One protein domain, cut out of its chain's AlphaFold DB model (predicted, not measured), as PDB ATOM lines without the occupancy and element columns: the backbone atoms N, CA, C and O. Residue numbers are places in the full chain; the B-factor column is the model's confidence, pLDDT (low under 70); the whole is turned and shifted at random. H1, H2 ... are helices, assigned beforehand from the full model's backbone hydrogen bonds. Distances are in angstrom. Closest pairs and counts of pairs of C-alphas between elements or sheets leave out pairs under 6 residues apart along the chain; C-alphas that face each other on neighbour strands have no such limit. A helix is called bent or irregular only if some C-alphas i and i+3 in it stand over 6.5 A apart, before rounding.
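What this domain is: This is residues 90 to 157 of the 474 residues of an uncharacterized protein of Malus baccata (UniProt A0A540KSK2). Two long helices, H1 and H2, meet near the last part of H1 and the first part of H2 and make a wide L, with a loop of residues 122 to 130 joining them at the corner. The two arms of the L stick out from this corner: residues 90 to 108 of H1 and residues 142 to 157 of H2 stand free. The printed part has 68 residues, with two named helices in the order H1, H2 and no named strand, and its class is all helix. It is only just extended, close to loose, with a radius of gyration of the C-alphas of 16.7 A, and its flat outline spans 53 by 38 by 17 A.

How they stand to each other: H1, residues 90 to 121, touches H2, residues 131 to 157, with 6 pairs of C-alphas within 8 A. The closest C-alphas of the two are those of Ile 113 and Met 137, 6.2 A apart. H1 touches H2 with residues 110 to 117 alone, and H2 touches H1 with residues 133 to 137 alone. Their lines are about perpendicular, at 76 degrees, and their centres are 20.1 A apart. In H2 every O i to N i+4 pair is within hydrogen-bond range; in H1 27 of 28 are.

Where its parts are: H1 begins at C-alpha 90, at (-14.060, -29.813, -44.491), and ends at C-alpha 121, at (-50.580, -15.348, -19.614), 46.5 A away. H2 runs 39.1 A from C-alpha 131 to C-alpha 157, at (-36.337, -29.797, 3.261). Neither helix is bent.

The domain as a whole: The two C-alphas farthest apart are those of Leu 90 and Lys 156, at 53.6 A. The printed part has no cut, and the link from H1 to H2, 9 residues, is short. The mean pLDDT of the printed part is 89.0, and Gly 128 is the one printed residue under 70.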
ATOM      1  N   LEU A  90     -12.915 -30.585 -44.010       87.81
ATOM      2  CA  LEU A  90     -14.060 -29.813 -44.491       87.81
ATOM      3  C   LEU A  90     -15.377 -30.359 -43.928       87.81
ATOM      4  O   LEU A  90     -16.138 -29.568 -43.376       87.81
ATOM      5  N   LYS A  91     -15.608 -31.678 -43.967       89.50
ATOM      6  CA  LYS A  91     -16.780 -32.348 -43.370       89.50
ATOM      7  C   LYS A  91     -16.931 -31.995 -41.885       89.50
ATOM      8  O   LYS A  91     -17.944 -31.413 -41.510       89.50
ATOM      9  N   GLN A  92     -15.882 -32.176 -41.077       88.94
ATOM     10  CA  GLN A  92     -15.862 -31.786 -39.656       88.94
ATOM     11  C   GLN A  92     -16.107 -30.286 -39.421       88.94
ATOM     12  O   GLN A  92     -16.587 -29.885 -38.360       88.94
ATOM     13  N   ARG A  93     -15.723 -29.412 -40.363       88.06
ATOM     14  CA  ARG A  93     -16.007 -27.973 -40.264       88.06
ATOM     15  C   ARG A  93     -17.450 -27.645 -40.623       88.06
ATOM     16  O   ARG A  93     -18.027 -26.803 -39.946       88.06
ATOM     17  N   ILE A  94     -18.005 -28.278 -41.654       92.06
ATOM     18  CA  ILE A  94     -19.410 -28.133 -42.052       92.06
ATOM     19  C   ILE A  94     -20.302 -28.590 -40.897       92.06
ATOM     20  O   ILE A  94     -21.135 -27.816 -40.443       92.06
ATOM     21  N   GLU A  95     -20.034 -29.772 -40.344       94.81
ATOM     22  CA  GLU A  95     -20.708 -30.328 -39.168       94.81
ATOM     23  C   GLU A  95     -20.688 -29.359 -37.973       94.81
ATOM     24  O   GLU A  95     -21.738 -29.027 -37.431       94.81
ATOM     25  N   LYS A  96     -19.526 -28.786 -37.628       92.88
ATOM     26  CA  LYS A  96     -19.405 -27.799 -36.534       92.88
ATOM     27  C   LYS A  96     -20.138 -26.481 -36.782       92.88
ATOM     28  O   LYS A  96     -20.529 -25.821 -35.822       92.88
ATOM     29  N   GLU A  97     -20.283 -26.028 -38.027       91.62
ATOM     30  CA  GLU A  97     -21.122 -24.855 -38.316       91.62
ATOM     31  C   GLU A  97     -22.617 -25.231 -38.346       91.62
ATOM     32  O   GLU A  97     -23.443 -24.442 -37.887       91.62
ATOM     33  N   GLN A  98     -22.962 -26.447 -38.779       95.31
ATOM     34  CA  GLN A  98     -24.326 -26.981 -38.752       95.31
ATOM     35  C   GLN A  98     -24.830 -27.198 -37.319       95.31
ATOM     36  O   GLN A  98     -25.964 -26.841 -37.011       95.31
ATOM     37  N   GLU A  99     -23.987 -27.696 -36.414       95.81
ATOM     38  CA  GLU A  99     -24.278 -27.829 -34.982       95.81
ATOM     39  C   GLU A  99     -24.631 -26.464 -34.366       95.81
ATOM     40  O   GLU A  99     -25.657 -26.316 -33.698       95.81
ATOM     41  N   LYS A 100     -23.841 -25.422 -34.663       95.00
ATOM     42  CA  LYS A 100     -24.138 -24.046 -34.232       95.00
ATOM     43  C   LYS A 100     -25.430 -23.512 -34.844       95.00
ATOM     44  O   LYS A 100     -26.184 -22.842 -34.143       95.00
ATOM     45  N   LEU A 101     -25.690 -23.792 -36.123       96.56
ATOM     46  CA  LEU A 101     -26.939 -23.405 -36.781       96.56
ATOM     47  C   LEU A 101     -28.140 -24.071 -36.097       96.56
ATOM     48  O   LEU A 101     -29.115 -23.394 -35.786       96.56
ATOM     49  N   ASN A 102     -28.054 -25.372 -35.820       95.94
ATOM     50  CA  ASN A 102     -29.097 -26.143 -35.149       95.94
ATOM     51  C   ASN A 102     -29.327 -25.635 -33.718       95.94
ATOM     52  O   ASN A 102     -30.474 -25.434 -33.323       95.94
ATOM     53  N   LYS A 103     -28.257 -25.321 -32.975       96.12
ATOM     54  CA  LYS A 103     -28.356 -24.689 -31.653       96.12
ATOM     55  C   LYS A 103     -29.061 -23.330 -31.714       96.12
ATOM     56  O   LYS A 103     -29.993 -23.104 -30.953       96.12
ATOM     57  N   LEU A 104     -28.683 -22.455 -32.650       95.44
ATOM     58  CA  LEU A 104     -29.340 -21.154 -32.838       95.44
ATOM     59  C   LEU A 104     -30.808 -21.292 -33.274       95.44
ATOM     60  O   LEU A 104     -31.650 -20.522 -32.820       95.44
ATOM     61  N   LYS A 105     -31.137 -22.283 -34.115       93.88
ATOM     62  CA  LYS A 105     -32.528 -22.615 -34.465       93.88
ATOM     63  C   LYS A 105     -33.322 -23.038 -33.229       93.88
ATOM     64  O   LYS A 105     -34.418 -22.521 -33.035       93.88
ATOM     65  N   LYS A 106     -32.762 -23.907 -32.376       91.06
ATOM     66  CA  LYS A 106     -33.400 -24.333 -31.121       91.06
ATOM     67  C   LYS A 106     -33.610 -23.153 -30.168       91.06
ATOM     68  O   LYS A 106     -34.737 -22.917 -29.752       91.06
ATOM     69  N   GLU A 107     -32.575 -22.352 -29.911       93.31
ATOM     70  CA  GLU A 107     -32.665 -21.154 -29.060       93.31
ATOM     71  C   GLU A 107     -33.692 -20.130 -29.578       93.31
ATOM     72  O   GLU A 107     -34.330 -19.437 -28.787       93.31
ATOM     73  N   ASN A 108     -33.850 -19.995 -30.898       94.00
ATOM     74  CA  ASN A 108     -34.868 -19.123 -31.484       94.00
ATOM     75  C   ASN A 108     -36.278 -19.710 -31.339       94.00
ATOM     76  O   ASN A 108     -37.190 -18.970 -30.976       94.00
ATOM     77  N   ARG A 109     -36.446 -21.021 -31.550       89.19
ATOM     78  CA  ARG A 109     -37.719 -21.733 -31.357       89.19
ATOM     79  C   ARG A 109     -38.169 -21.656 -29.894       89.19
ATOM     80  O   ARG A 109     -39.268 -21.186 -29.630       89.19
ATOM     81  N   GLU A 110     -37.284 -21.940 -28.938       89.50
ATOM     82  CA  GLU A 110     -37.535 -21.768 -27.494       89.50
ATOM     83  C   GLU A 110     -37.952 -20.326 -27.128       89.50
ATOM     84  O   GLU A 110     -38.819 -20.127 -26.278       89.50
ATOM     85  N   LYS A 111     -37.377 -19.299 -27.775       90.94
ATOM     86  CA  LYS A 111     -37.785 -17.892 -27.576       90.94
ATOM     87  C   LYS A 111     -39.154 -17.581 -28.177       90.94
ATOM     88  O   LYS A 111     -39.917 -16.861 -27.541       90.94
ATOM     89  N   GLN A 112     -39.470 -18.102 -29.364       87.94
ATOM     90  CA  GLN A 112     -40.792 -17.949 -29.985       87.94
ATOM     91  C   GLN A 112     -41.874 -18.590 -29.112       87.94
ATOM     92  O   GLN A 112     -42.848 -17.930 -28.763       87.94
ATOM     93  N   ILE A 113     -41.647 -19.830 -28.680       88.62
ATOM     94  CA  ILE A 113     -42.542 -20.577 -27.795       88.62
ATOM     95  C   ILE A 113     -42.741 -19.848 -26.454       88.62
ATOM     96  O   ILE A 113     -43.875 -19.615 -26.040       88.62
ATOM     97  N   ARG A 114     -41.661 -19.372 -25.819       89.62
ATOM     98  CA  ARG A 114     -41.743 -18.575 -24.579       89.62
ATOM     99  C   ARG A 114     -42.491 -17.252 -24.764       89.62
ATOM    100  O   ARG A 114     -43.219 -16.829 -23.872       89.62
ATOM    101  N   MET A 115     -42.316 -16.588 -25.906       88.69
ATOM    102  CA  MET A 115     -43.033 -15.354 -26.227       88.69
ATOM    103  C   MET A 115     -44.540 -15.604 -26.364       88.69
ATOM    104  O   MET A 115     -45.321 -14.802 -25.862       88.69
ATOM    105  N   LEU A 116     -44.939 -16.712 -26.991       86.88
ATOM    106  CA  LEU A 116     -46.343 -17.108 -27.131       86.88
ATOM    107  C   LEU A 116     -46.953 -17.496 -25.780       86.88
ATOM    108  O   LEU A 116     -48.003 -16.970 -25.429       86.88
ATOM    109  N   MET A 117     -46.251 -18.287 -24.961       86.44
ATOM    110  CA  MET A 117     -46.671 -18.600 -23.587       86.44
ATOM    111  C   MET A 117     -46.914 -17.327 -22.752       86.44
ATOM    112  O   MET A 117     -47.933 -17.208 -22.073       86.44
ATOM    113  N   ASN A 118     -46.033 -16.327 -22.860       86.75
ATOM    114  CA  ASN A 118     -46.223 -15.030 -22.201       86.75
ATOM    115  C   ASN A 118     -47.435 -14.247 -22.749       86.75
ATOM    116  O   ASN A 118     -48.052 -13.488 -22.004       86.75
ATOM    117  N   GLN A 119     -47.794 -14.415 -24.026       87.50
ATOM    118  CA  GLN A 119     -49.009 -13.825 -24.597       87.50
ATOM    119  C   GLN A 119     -50.278 -14.506 -24.060       87.50
ATOM    120  O   GLN A 119     -51.232 -13.792 -23.751       87.50
ATOM    121  N   CYS A 120     -50.269 -15.832 -23.851       85.81
ATOM    122  CA  CYS A 120     -51.362 -16.550 -23.175       85.81
ATOM    123  C   CYS A 120     -51.603 -16.007 -21.766       85.81
ATOM    124  O   CYS A 120     -52.733 -15.700 -21.400       85.81
ATOM    125  N   LEU A 121     -50.525 -15.861 -20.986       86.12
ATOM    126  CA  LEU A 121     -50.580 -15.348 -19.614       86.12
ATOM    127  C   LEU A 121     -51.077 -13.893 -19.558       86.12
ATOM    128  O   LEU A 121     -51.673 -13.484 -18.568       86.12
ATOM    129  N   ALA A 122     -50.888 -13.127 -20.636       89.38
ATOM    130  CA  ALA A 122     -51.455 -11.792 -20.821       89.38
ATOM    131  C   ALA A 122     -52.890 -11.796 -21.402       89.38
ATOM    132  O   ALA A 122     -53.352 -10.761 -21.885       89.38
ATOM    133  N   GLY A 123     -53.579 -12.943 -21.410       85.38
ATOM    134  CA  GLY A 123     -54.965 -13.089 -21.866       85.38
ATOM    135  C   GLY A 123     -55.169 -13.013 -23.383       85.38
ATOM    136  O   GLY A 123     -56.296 -12.823 -23.834       85.38
ATOM    137  N   ARG A 124     -54.106 -13.122 -24.194       85.38
ATOM    138  CA  ARG A 124     -54.213 -13.070 -25.663       85.38
ATOM    139  C   ARG A 124     -54.411 -14.471 -26.256       85.38
ATOM    140  O   ARG A 124     -53.785 -15.418 -25.776       85.38
ATOM    141  N   PRO A 125     -55.230 -14.616 -27.316       80.06
ATOM    142  CA  PRO A 125     -55.448 -15.903 -27.965       80.06
ATOM    143  C   PRO A 125     -54.173 -16.412 -28.646       80.06
ATOM    144  O   PRO A 125     -53.403 -15.641 -29.221       80.06
ATOM    145  N   LEU A 126     -53.985 -17.731 -28.617       74.06
ATOM    146  CA  LEU A 126     -52.898 -18.413 -29.314       74.06
ATOM    147  C   LEU A 126     -53.184 -18.511 -30.813       74.06
ATOM    148  O   LEU A 126     -53.852 -19.436 -31.270       74.06
ATOM    149  N   THR A 127     -52.647 -17.575 -31.591       72.19
ATOM    150  CA  THR A 127     -52.702 -17.613 -33.056       72.19
ATOM    151  C   THR A 127     -51.334 -17.965 -33.649       72.19
ATOM    152  O   THR A 127     -50.294 -17.517 -33.170       72.19
ATOM    153  N   GLY A 128     -51.322 -18.793 -34.703       69.25
ATOM    154  CA  GLY A 128     -50.102 -19.132 -35.451       69.25
ATOM    155  C   GLY A 128     -49.220 -20.245 -34.864       69.25
ATOM    156  O   GLY A 128     -48.028 -20.288 -35.168       69.25
ATOM    157  N   LEU A 129     -49.772 -21.145 -34.042       72.44
ATOM    158  CA  LEU A 129     -49.078 -22.350 -33.570       72.44
ATOM    159  C   LEU A 129     -49.449 -23.587 -34.391       72.44
ATOM    160  O   LEU A 129     -50.624 -23.895 -34.565       72.44
ATOM    161  N   ASN A 130     -48.427 -24.334 -34.808       78.69
ATOM    162  CA  ASN A 130     -48.575 -25.670 -35.389       78.69
ATOM    163  C   ASN A 130     -48.532 -26.746 -34.288       78.69
ATOM    164  O   ASN A 130     -48.067 -26.478 -33.177       78.69
ATOM    165  N   LEU A 131     -48.925 -27.981 -34.625       79.31
ATOM    166  CA  LEU A 131     -48.917 -29.141 -33.720       79.31
ATOM    167  C   LEU A 131     -47.571 -29.320 -32.987       79.31
ATOM    168  O   LEU A 131     -47.542 -29.440 -31.764       79.31
ATOM    169  N   ASP A 132     -46.449 -29.223 -33.706       81.50
ATOM    170  CA  ASP A 132     -45.111 -29.330 -33.109       81.50
ATOM    171  C   ASP A 132     -44.817 -28.218 -32.087       81.50
ATOM    172  O   ASP A 132     -44.089 -28.436 -31.122       81.50
ATOM    173  N   GLY A 133     -45.369 -27.017 -32.291       82.75
ATOM    174  CA  GLY A 133     -45.210 -25.885 -31.374       82.75
ATOM    175  C   GLY A 133     -46.074 -26.017 -30.117       82.75
ATOM    176  O   GLY A 133     -45.673 -25.561 -29.048       82.75
ATOM    177  N   LEU A 134     -47.227 -26.687 -30.220       84.88
ATOM    178  CA  LEU A 134     -48.019 -27.095 -29.056       84.88
ATOM    179  C   LEU A 134     -47.260 -28.143 -28.226       84.88
ATOM    180  O   LEU A 134     -47.197 -28.012 -27.005       84.88
ATOM    181  N   SER A 135     -46.614 -29.115 -28.880       87.75
ATOM    182  CA  SER A 135     -45.754 -30.112 -28.220       87.75
ATOM    183  C   SER A 135     -44.543 -29.476 -27.517       87.75
ATOM    184  O   SER A 135     -44.247 -29.802 -26.366       87.75
ATOM    185  N   ASP A 136     -43.884 -28.491 -28.145       88.25
ATOM    186  CA  ASP A 136     -42.806 -27.733 -27.488       88.25
ATOM    187  C   ASP A 136     -43.301 -26.969 -26.250       88.25
ATOM    188  O   ASP A 136     -42.610 -26.942 -25.231       88.25
ATOM    189  N   MET A 137     -44.479 -26.329 -26.330       87.06
ATOM    190  CA  MET A 137     -45.074 -25.631 -25.184       87.06
ATOM    191  C   MET A 137     -45.385 -26.591 -24.046       87.06
ATOM    192  O   MET A 137     -44.997 -26.310 -22.919       87.06
ATOM    193  N   ASP A 138     -46.041 -27.716 -24.327       89.44
ATOM    194  CA  ASP A 138     -46.333 -28.743 -23.327       89.44
ATOM    195  C   ASP A 138     -45.042 -29.242 -22.652       89.44
ATOM    196  O   ASP A 138     -44.951 -29.263 -21.424       89.44
ATOM    197  N   CYS A 139     -43.988 -29.511 -23.429       89.38
ATOM    198  CA  CYS A 139     -42.675 -29.868 -22.895       89.38
ATOM    199  C   CYS A 139     -42.059 -28.753 -22.023       89.38
ATOM    200  O   CYS A 139     -41.493 -29.039 -20.964       89.38
ATOM    201  N   MET A 140     -42.159 -27.482 -22.431       87.25
ATOM    202  CA  MET A 140     -41.650 -26.341 -21.656       87.25
ATOM    203  C   MET A 140     -42.460 -26.082 -20.376       87.25
ATOM    204  O   MET A 140     -41.879 -25.729 -19.347       87.25
ATOM    205  N   ILE A 141     -43.778 -26.279 -20.416       90.19
ATOM    206  CA  ILE A 141     -44.679 -26.161 -19.264       90.19
ATOM    207  C   ILE A 141     -44.381 -27.284 -18.271       90.19
ATOM    208  O   ILE A 141     -44.117 -26.996 -17.106       90.19
ATOM    209  N   LYS A 142     -44.318 -28.542 -18.728       93.44
ATOM    210  CA  LYS A 142     -43.928 -29.699 -17.906       93.44
ATOM    211  C   LYS A 142     -42.560 -29.495 -17.255       93.44
ATOM    212  O   LYS A 142     -42.444 -29.668 -16.046       93.44
ATOM    213  N   GLY A 143     -41.561 -29.035 -18.015       91.50
ATOM    214  CA  GLY A 143     -40.244 -28.673 -17.478       91.50
ATOM    215  C   GLY A 143     -40.342 -27.637 -16.354       91.50
ATOM    216  O   GLY A 143     -39.904 -27.896 -15.232       91.50
ATOM    217  N   SER A 144     -41.016 -26.514 -16.613       88.81
ATOM    218  CA  SER A 144     -41.215 -25.437 -15.629       88.81
ATOM    219  C   SER A 144     -41.948 -25.918 -14.368       88.81
ATOM    220  O   SER A 144     -41.564 -25.565 -13.256       88.81
ATOM    221  N   LEU A 145     -42.965 -26.773 -14.515       92.44
ATOM    222  CA  LEU A 145     -43.677 -27.386 -13.389       92.44
ATOM    223  C   LEU A 145     -42.755 -28.299 -12.567       92.44
ATOM    224  O   LEU A 145     -42.769 -28.220 -11.340       92.44
ATOM    225  N   THR A 146     -41.909 -29.117 -13.203       94.00
ATOM    226  CA  THR A 146     -40.933 -29.952 -12.476       94.00
ATOM    227  C   THR A 146     -39.859 -29.126 -11.762       94.00
ATOM    228  O   THR A 146     -39.469 -29.470 -10.644       94.00
ATOM    229  N   GLU A 147     -39.428 -27.997 -12.333       92.94
ATOM    230  CA  GLU A 147     -38.523 -27.053 -11.664       92.94
ATOM    231  C   GLU A 147     -39.192 -26.403 -10.441       92.94
ATOM    232  O   GLU A 147     -38.580 -26.320  -9.376       92.94
ATOM    233  N   ILE A 148     -40.464 -26.006 -10.543       94.00
ATOM    234  CA  ILE A 148     -41.227 -25.444  -9.415       94.00
ATOM    235  C   ILE A 148     -41.416 -26.495  -8.311       94.00
ATOM    236  O   ILE A 148     -41.151 -26.214  -7.142       94.00
ATOM    237  N   VAL A 149     -41.811 -27.725  -8.658       95.31
ATOM    238  CA  VAL A 149     -42.011 -28.816  -7.686       95.31
ATOM    239  C   VAL A 149     -40.707 -29.190  -6.978       95.31
ATOM    240  O   VAL A 149     -40.712 -29.384  -5.761       95.31
ATOM    241  N   THR A 150     -39.580 -29.267  -7.694       94.19
ATOM    242  CA  THR A 150     -38.276 -29.547  -7.064       94.19
ATOM    243  C   THR A 150     -37.803 -28.385  -6.188       94.19
ATOM    244  O   THR A 150     -37.324 -28.627  -5.080       94.19
ATOM    245  N   GLN A 151     -38.030 -27.130  -6.594       93.94
ATOM    246  CA  GLN A 151     -37.772 -25.969  -5.736       93.94
ATOM    247  C   GLN A 151     -38.610 -26.000  -4.452       93.94
ATOM    248  O   GLN A 151     -38.043 -25.808  -3.379       93.94
ATOM    249  N   ILE A 152     -39.914 -26.297  -4.528       94.94
ATOM    250  CA  ILE A 152     -40.793 -26.411  -3.350       94.94
ATOM    251  C   ILE A 152     -40.292 -27.499  -2.393       94.94
ATOM    252  O   ILE A 152     -40.166 -27.232  -1.199       94.94
ATOM    253  N   LYS A 153     -39.950 -28.694  -2.897       94.00
ATOM    254  CA  LYS A 153     -39.379 -29.778  -2.072       94.00
ATOM    255  C   LYS A 153     -38.093 -29.335  -1.373       94.00
ATOM    256  O   LYS A 153     -38.023 -29.378  -0.150       94.00
ATOM    257  N   SER A 154     -37.145 -28.773  -2.126       91.88
ATOM    258  CA  SER A 154     -35.861 -28.311  -1.577       91.88
ATOM    259  C   SER A 154     -35.968 -27.134  -0.596       91.88
ATOM    260  O   SER A 154     -35.034 -26.892   0.164       91.88
ATOM    261  N   ARG A 155     -37.073 -26.371  -0.619       91.38
ATOM    262  CA  ARG A 155     -37.378 -25.352   0.400       91.38
ATOM    263  C   ARG A 155     -37.926 -25.998   1.665       91.38
ATOM    264  O   ARG A 155     -37.354 -25.768   2.719       91.38
ATOM    265  N   LYS A 156     -38.918 -26.885   1.544       90.88
ATOM    266  CA  LYS A 156     -39.472 -27.638   2.683       90.88
ATOM    267  C   LYS A 156     -38.410 -28.461   3.417       90.88
ATOM    268  O   LYS A 156     -38.412 -28.513   4.637       90.88
ATOM    269  N   GLU A 157     -37.475 -29.065   2.686       88.25
ATOM    270  CA  GLU A 157     -36.337 -29.797   3.261       88.25
ATOM    271  C   GLU A 157     -35.368 -28.876   4.026       88.25
ATOM    272  O   GLU A 157     -34.822 -29.283   5.047       88.25
TER     273      GLU A 157